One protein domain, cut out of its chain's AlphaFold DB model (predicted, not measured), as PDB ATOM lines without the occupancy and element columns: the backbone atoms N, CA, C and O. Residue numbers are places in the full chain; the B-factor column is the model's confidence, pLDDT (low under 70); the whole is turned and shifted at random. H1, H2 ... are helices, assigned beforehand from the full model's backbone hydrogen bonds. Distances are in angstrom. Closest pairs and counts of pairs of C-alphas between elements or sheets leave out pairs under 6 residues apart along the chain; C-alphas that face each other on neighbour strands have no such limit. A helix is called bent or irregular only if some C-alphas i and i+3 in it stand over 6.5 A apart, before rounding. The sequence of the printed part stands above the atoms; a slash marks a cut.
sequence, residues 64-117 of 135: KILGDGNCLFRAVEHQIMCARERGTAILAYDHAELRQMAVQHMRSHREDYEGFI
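AT A GLANCE: This is residues 64 to 117 of the 135 residues of the protein "OTU domain-containing protein" of Babesia sp. Xinjiang (UniProt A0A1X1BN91). Two helices of similar length, H1 and H2, meet near their first residues and spread apart as an open L, and the short helix H3 makes a turned foot at the far end of H2. The link of residues 86 to 94 folds back from the last residue of H1 to the meeting place, and residues 107 to 112 stick out at the other end. The printed part has 54 residues with three named helices, in the order H1, H2, H3, and no named strand; its class is all helix. The whole is loose, with a radius of gyration of the C-alphas of 13.1 A, and the C-alphas span 36 by 28 by 15 A.

IN THESE COORDINATES: Begin with the longest helix, H1, residues 71 to 85: find C-alpha 71 at (249.328, 155.650, 229.959), and from there the helix runs 21.1 A to C-alpha 85 at (262.344, 151.001, 214.037). Next look at H2, residues 95 to 108, which begins at C-alpha 95 at (250.350, 147.847, 226.571) and measures 20.0 A from first to last C-alpha. Then find H3, residues 110 to 116, which ends at C-alpha 116 at (256.793, 149.146, 247.614). H3 is irregular: its C-alphas 112 and 115 are 7.3 A apart.

HOW THE PARTS SIT: Start at H1, which touches H2 with residues 73 to 77 alone. On its side, H2 touches H1 with residues 95 to 99 alone. Look for the closest C-alphas of the two at Phe 73 and His 95, 4.7 A apart. The lines of H1 and H2 are about perpendicular, at 73 degrees, and their centres are 15.3 A apart. Go on along H2 to find H3, which is close to it but not clearly touching; the closest C-alphas are those of Met 106 and Tyr 113, 6.3 A apart. The lines of H2 and H3 are only just about perpendicular, at 72 degrees, and the line of H3 is a rough one. H1 and H3 are apart. In H1 and H2 every O i to N i+4 pair is within hydrogen-bond range; in H3 it is 1 of 3, beside 2 of 4 O i to N i+3 pairs.

THE WHOLE: Look for the two C-alphas farthest apart at Gly 87 and Gly 115, 37.1 A from each other. The outline is only just flat. Residues 107 to 112, of which 110 to 112 belong to H3, stand free. The link from H1 to H2 is short, with 9 residues, and the link from H2 to H3 is tight, with 1 residue. The printed part has no cut. In the B-factor column the mean pLDDT of the printed part is 95.8, and no printed residue is under 70.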
ATOM      1  N   LYS A  64     252.808 162.448 222.517       95.25
ATOM      2  CA  LYS A  64     251.594 162.528 223.330       95.25
ATOM      3  C   LYS A  64     250.910 161.164 223.432       95.25
ATOM      4  O   LYS A  64     250.327 160.680 222.468       95.25
ATOM      5  N   ILE A  65     250.936 160.589 224.631       96.75
ATOM      6  CA  ILE A  65     250.210 159.365 224.986       96.75
ATOM      7  C   ILE A  65     248.818 159.721 225.531       96.75
ATOM      8  O   ILE A  65     248.611 160.796 226.097       96.75
ATOM      9  N   LEU A  66     247.846 158.822 225.356       94.62
ATOM     10  CA  LEU A  66     246.517 158.964 225.954       94.62
ATOM     11  C   LEU A  66     246.617 158.982 227.488       94.62
ATOM     12  O   LEU A  66     247.234 158.103 228.082       94.62
ATOM     13  N   GLY A  67     245.984 159.971 228.123       93.44
ATOM     14  CA  GLY A  67     245.958 160.140 229.580       93.44
ATOM     15  C   GLY A  67     244.955 159.223 230.287       93.44
ATOM     16  O   GLY A  67     244.137 159.711 231.058       93.44
ATOM     17  N   ASP A  68     244.971 157.925 229.979       95.56
ATOM     18  CA  ASP A  68     244.163 156.898 230.647       95.56
ATOM     19  C   ASP A  68     244.975 156.159 231.734       95.56
ATOM     20  O   ASP A  68     246.166 156.403 231.925       95.56
ATOM     21  N   GLY A  69     244.350 155.218 232.450       95.50
ATOM     22  CA  GLY A  69     245.032 154.396 233.462       95.50
ATOM     23  C   GLY A  69     246.088 153.425 232.908       95.50
ATOM     24  O   GLY A  69     246.764 152.755 233.687       95.50
ATOM     25  N   ASN A  70     246.241 153.334 231.583       96.69
ATOM     26  CA  ASN A  70     247.257 152.525 230.911       96.69
ATOM     27  C   ASN A  70     248.393 153.383 230.331       96.69
ATOM     28  O   ASN A  70     249.279 152.834 229.674       96.69
ATOM     29  N   CYS A  71     248.394 154.701 230.566       97.69
ATOM     30  CA  CYS A  71     249.328 155.650 229.959       97.69
ATOM     31  C   CYS A  71     250.800 155.245 230.127       97.69
ATOM     32  O   CYS A  71     251.573 155.353 229.177       97.69
ATOM     33  N   LEU A  72     251.172 154.693 231.287       97.88
ATOM     34  CA  LEU A  72     252.519 154.190 231.551       97.88
ATOM     35  C   LEU A  72     252.904 153.064 230.581       97.88
ATOM     36  O   LEU A  72     253.941 153.131 229.928       97.88
ATOM     37  N   PHE A  73     252.055 152.045 230.446       98.19
ATOM     38  CA  PHE A  73     252.324 150.907 229.566       98.19
ATOM     39  C   PHE A  73     252.269 151.301 228.088       98.19
ATOM     40  O   PHE A  73     253.088 150.829 227.307       98.19
ATOM     41  N   ARG A  74     251.380 152.232 227.712       98.06
ATOM     42  CA  ARG A  74     251.337 152.816 226.360       98.06
ATOM     43  C   ARG A  74     252.605 153.606 226.026       98.06
ATOM     44  O   ARG A  74     253.079 153.563 224.894       98.06
ATOM     45  N   ALA A  75     253.171 154.325 226.997       98.06
ATOM     46  CA  ALA A  75     254.434 155.034 226.815       98.06
ATOM     47  C   ALA A  75     255.592 154.053 226.569       98.06
ATOM     48  O   ALA A  75     256.406 154.283 225.675       98.06
ATOM     49  N   VAL A  76     255.639 152.943 227.312       97.69
ATOM     50  CA  VAL A  76     256.646 151.886 227.122       97.69
ATOM     51  C   VAL A  76     256.470 151.180 225.774       97.69
ATOM     52  O   VAL A  76     257.454 151.025 225.053       97.69
ATOM     53  N   GLU A  77     255.239 150.821 225.396       97.44
ATOM     54  CA  GLU A  77     254.897 150.263 224.077       97.44
ATOM     55  C   GLU A  77     255.439 151.149 222.941       97.44
ATOM     56  O   GLU A  77     256.156 150.668 222.061       97.44
ATOM     57  N   HIS A  78     255.197 152.463 223.009       97.25
ATOM     58  CA  HIS A  78     255.722 153.419 222.032       97.25
ATOM     59  C   HIS A  78     257.262 153.432 221.986       97.25
ATOM     60  O   HIS A  78     257.849 153.434 220.905       97.25
ATOM     61  N   GLN A  79     257.946 153.414 223.136       96.94
ATOM     62  CA  GLN A  79     259.416 153.383 223.160       96.94
ATOM     63  C   GLN A  79     259.986 152.084 222.573       96.94
ATOM     64  O   GLN A  79     260.979 152.131 221.844       96.94
ATOM     65  N   ILE A  80     259.350 150.936 222.835       96.94
ATOM     66  CA  ILE A  80     259.728 149.649 222.230       96.94
ATOM     67  C   ILE A  80     259.560 149.716 220.712       96.94
ATOM     68  O   ILE A  80     260.474 149.328 219.983       96.94
ATOM     69  N   MET A  81     258.438 150.251 220.223       96.06
ATOM     70  CA  MET A  81     258.209 150.454 218.791       96.06
ATOM     71  C   MET A  81     259.332 151.291 218.160       96.06
ATOM     72  O   MET A  81     259.973 150.833 217.215       96.06
ATOM     73  N   CYS A  82     259.656 152.454 218.734       95.31
ATOM     74  CA  CYS A  82     260.744 153.303 218.244       95.31
ATOM     75  C   CYS A  82     262.117 152.610 218.282       95.31
ATOM     76  O   CYS A  82     262.947 152.825 217.398       95.31
ATOM     77  N   ALA A  83     262.398 151.788 219.296       95.31
ATOM     78  CA  ALA A  83     263.650 151.035 219.375       95.31
ATOM     79  C   ALA A  83     263.753 149.982 218.262       95.31
ATOM     80  O   ALA A  83     264.830 149.789 217.688       95.31
ATOM     81  N   ARG A  84     262.635 149.334 217.920       95.62
ATOM     82  CA  ARG A  84     262.552 148.363 216.821       95.62
ATOM     83  C   ARG A  84     262.734 149.026 215.462       95.62
ATOM     84  O   ARG A  84     263.489 148.512 214.646       95.62
ATOM     85  N   GLU A  85     262.129 150.191 215.247       94.00
ATOM     86  CA  GLU A  85     262.344 151.001 214.037       94.00
ATOM     87  C   GLU A  85     263.819 151.392 213.853       94.00
ATOM     88  O   GLU A  85     264.302 151.502 212.729       94.00
ATOM     89  N   ARG A  86     264.564 151.534 214.956       94.94
ATOM     90  CA  ARG A  86     266.017 151.776 214.958       94.94
ATOM     91  C   ARG A  86     266.863 150.506 214.800       94.94
ATOM     92  O   ARG A  86     268.084 150.586 214.899       94.94
ATOM     93  N   GLY A  87     266.244 149.347 214.571       94.31
ATOM     94  CA  GLY A  87     266.928 148.071 214.337       94.31
ATOM     95  C   GLY A  87     267.213 147.248 215.596       94.31
ATOM     96  O   GLY A  87     267.945 146.263 215.519       94.31
ATOM     97  N   THR A  88     266.649 147.607 216.752       94.50
ATOM     98  CA  THR A  88     266.825 146.805 217.974       94.50
ATOM     99  C   THR A  88     265.972 145.539 217.902       94.50
ATOM    100  O   THR A  88     264.766 145.609 217.657       94.50
ATOM    101  N   ALA A  89     266.572 144.380 218.174       92.69
ATOM    102  CA  ALA A  89     265.894 143.082 218.192       92.69
ATOM    103  C   ALA A  89     265.074 142.866 219.484       92.69
ATOM    104  O   ALA A  89     265.329 141.940 220.250       92.69
ATOM    105  N   ILE A  90     264.099 143.742 219.742       92.69
ATOM    106  CA  ILE A  90     263.124 143.608 220.837       92.69
ATOM    107  C   ILE A  90     261.794 143.114 220.252       92.69
ATOM    108  O   ILE A  90     261.404 143.498 219.144       92.69
ATOM    109  N   LEU A  91     261.101 142.244 220.988       92.00
ATOM    110  CA  LEU A  91     259.777 141.753 220.607       92.00
ATOM    111  C   LEU A  91     258.723 142.866 220.687       92.00
ATOM    112  O   LEU A  91     258.825 143.791 221.491       92.00
ATOM    113  N   ALA A  92     257.724 142.790 219.809       92.56
ATOM    114  CA  ALA A  92     256.571 143.678 219.867       92.56
ATOM    115  C   ALA A  92     255.667 143.235 221.016       92.56
ATOM    116  O   ALA A  92     255.346 142.051 221.087       92.56
ATOM    117  N   TYR A  93     255.253 144.177 221.853       94.94
ATOM    118  CA  TYR A  93     254.261 143.944 222.893       94.94
ATOM    119  C   TYR A  93     253.290 145.107 222.915       94.94
ATOM    120  O   TYR A  93     253.724 146.261 222.831       94.94
ATOM    121  N   ASP A  94     252.007 144.810 223.065       96.31
ATOM    122  CA  ASP A  94     251.017 145.836 223.357       96.31
ATOM    123  C   ASP A  94     251.038 146.227 224.851       96.31
ATOM    124  O   ASP A  94     251.575 145.529 225.720       96.31
ATOM    125  N   HIS A  95     250.460 147.380 225.186       96.94
ATOM    126  CA  HIS A  95     250.350 147.847 226.571       96.94
ATOM    127  C   HIS A  95     249.668 146.850 227.530       96.94
ATOM    128  O   HIS A  95     249.958 146.871 228.730       96.94
ATOM    129  N   ALA A  96     248.757 145.995 227.054       97.44
ATOM    130  CA  ALA A  96     248.071 145.016 227.891       97.44
ATOM    131  C   ALA A  96     248.986 143.823 228.216       97.44
ATOM    132  O   ALA A  96     249.048 143.408 229.376       97.44
ATOM    133  N   GLU A  97     249.740 143.327 227.236       97.69
ATOM    134  CA  GLU A  97     250.783 142.313 227.397       97.69
ATOM    135  C   GLU A  97     251.873 142.810 228.346       97.69
ATOM    136  O   GLU A  97     252.193 142.133 229.324       97.69
ATOM    137  N   LEU A  98     252.369 144.037 228.145       97.88
ATOM    138  CA  LEU A  98     253.361 144.660 229.028       97.88
ATOM    139  C   LEU A  98     252.865 144.737 230.476       97.88
ATOM    140  O   LEU A  98     253.605 144.430 231.413       97.88
ATOM    141  N   ARG A  99     251.592 145.099 230.673       97.94
ATOM    142  CA  ARG A  99     250.973 145.127 232.002       97.94
ATOM    143  C   ARG A  99     250.909 143.738 232.630       97.94
ATOM    144  O   ARG A  99     251.216 143.594 233.813       97.94
ATOM    145  N   GLN A 100     250.519 142.719 231.867       98.00
ATOM    146  CA  GLN A 100     250.465 141.340 232.357       98.00
ATOM    147  C   GLN A 100     251.856 140.811 232.713       98.00
ATOM    148  O   GLN A 100     252.026 140.242 233.790       98.00
ATOM    149  N   MET A 101     252.853 141.057 231.862       97.56
ATOM    150  CA  MET A 101     254.246 140.681 232.104       97.56
ATOM    151  C   MET A 101     254.789 141.340 233.371       97.56
ATOM    152  O   MET A 101     255.374 140.655 234.206       97.56
ATOM    153  N   ALA A 102     254.536 142.640 233.561       97.06
ATOM    154  CA  ALA A 102     254.943 143.355 234.766       97.06
ATOM    155  C   ALA A 102     254.307 142.750 236.028       97.06
ATOM    156  O   ALA A 102     255.000 142.482 237.007       97.06
ATOM    157  N   VAL A 103     252.999 142.472 236.007       96.44
ATOM    158  CA  VAL A 103     252.299 141.846 237.143       96.44
ATOM    159  C   VAL A 103     252.828 140.444 237.429       96.44
ATOM    160  O   VAL A 103     253.048 140.100 238.591       96.44
ATOM    161  N   GLN A 104     253.031 139.632 236.392       98.00
ATOM    162  CA  GLN A 104     253.564 138.283 236.542       98.00
ATOM    163  C   GLN A 104     254.970 138.318 237.145       98.00
ATOM    164  O   GLN A 104     255.249 137.568 238.077       98.00
ATOM    165  N   HIS A 105     255.814 139.230 236.664       97.69
ATOM    166  CA  HIS A 105     257.168 139.416 237.164       97.69
ATOM    167  C   HIS A 105     257.183 139.858 238.632       97.69
ATOM    168  O   HIS A 105     257.898 139.261 239.434       97.69
ATOM    169  N   MET A 106     256.345 140.830 239.011       96.44
ATOM    170  CA  MET A 106     256.234 141.275 240.405       96.44
ATOM    171  C   MET A 106     255.735 140.165 241.336       96.44
ATOM    172  O   MET A 106     256.184 140.054 242.472       96.44
ATOM    173  N   ARG A 107     254.812 139.316 240.866       95.44
ATOM    174  CA  ARG A 107     254.314 138.172 241.646       95.44
ATOM    175  C   ARG A 107     255.368 137.089 241.839       95.44
ATOM    176  O   ARG A 107     255.426 136.516 242.922       95.44
ATOM    177  N   SER A 108     256.168 136.794 240.812       97.44
ATOM    178  CA  SER A 108     257.224 135.779 240.907       97.44
ATOM    179  C   SER A 108     258.442 136.249 241.706       97.44
ATOM    180  O   SER A 108     259.202 135.408 242.166       97.44
ATOM    181  N   HIS A 109     258.603 137.560 241.898       97.06
ATOM    182  CA  HIS A 109     259.704 138.178 242.648       97.06
ATOM    183  C   HIS A 109     259.175 138.988 243.837       97.06
ATOM    184  O   HIS A 109     259.588 140.117 244.074       97.06
ATOM    185  N   ARG A 110     258.200 138.436 244.572       94.94
ATOM    186  CA  ARG A 110     257.475 139.164 245.629       94.94
ATOM    187  C   ARG A 110     258.405 139.885 246.609       94.94
ATOM    188  O   ARG A 110     258.123 141.029 246.952       94.94
ATOM    189  N   GLU A 111     259.470 139.219 247.049       95.31
ATOM    190  CA  GLU A 111     260.420 139.738 248.042       95.31
ATOM    191  C   GLU A 111     261.042 141.077 247.610       95.31
ATOM    192  O   GLU A 111     261.220 141.965 248.441       95.31
ATOM    193  N   ASP A 112     261.255 141.269 246.305       96.56
ATOM    194  CA  ASP A 112     261.826 142.495 245.738       96.56
ATOM    195  C   ASP A 112     260.817 143.656 245.699       96.56
ATOM    196  O   ASP A 112     261.203 144.826 245.677       96.56
ATOM    197  N   TYR A 113     259.514 143.352 245.685       95.12
ATOM    198  CA  TYR A 113     258.449 144.339 245.468       95.12
ATOM    199  C   TYR A 113     257.583 144.618 246.700       95.12
ATOM    200  O   TYR A 113     256.905 145.646 246.744       95.12
ATOM    201  N   GLU A 114     257.590 143.744 247.707       91.50
ATOM    202  CA  GLU A 114     256.700 143.840 248.870       91.50
ATOM    203  C   GLU A 114     256.865 145.159 249.635       91.50
ATOM    204  O   GLU A 114     255.868 145.760 250.026       91.50
ATOM    205  N   GLY A 115     258.093 145.678 249.747       93.50
ATOM    206  CA  GLY A 115     258.366 146.967 250.396       93.50
ATOM    207  C   GLY A 115     257.767 148.190 249.684       93.50
ATOM    208  O   GLY A 115     257.596 149.235 250.310       93.50
ATOM    209  N   PHE A 116     257.421 148.075 248.398       91.69
ATOM    210  CA  PHE A 116     256.793 149.146 247.614       91.69
ATOM    211  C   PHE A 116     255.263 149.068 247.625       91.69
ATOM    212  O   PHE A 116     254.585 150.028 247.247       91.69
ATOM    213  N   ILE A 117     254.696 147.934 248.043       89.00
ATOM    214  CA  ILE A 117     253.252 147.771 248.165       89.00
ATOM    215  C   ILE A 117     252.846 148.398 249.493       89.00
ATOM    216  O   ILE A 117     253.116 147.853 250.561       89.00
TER     217      ILE A 117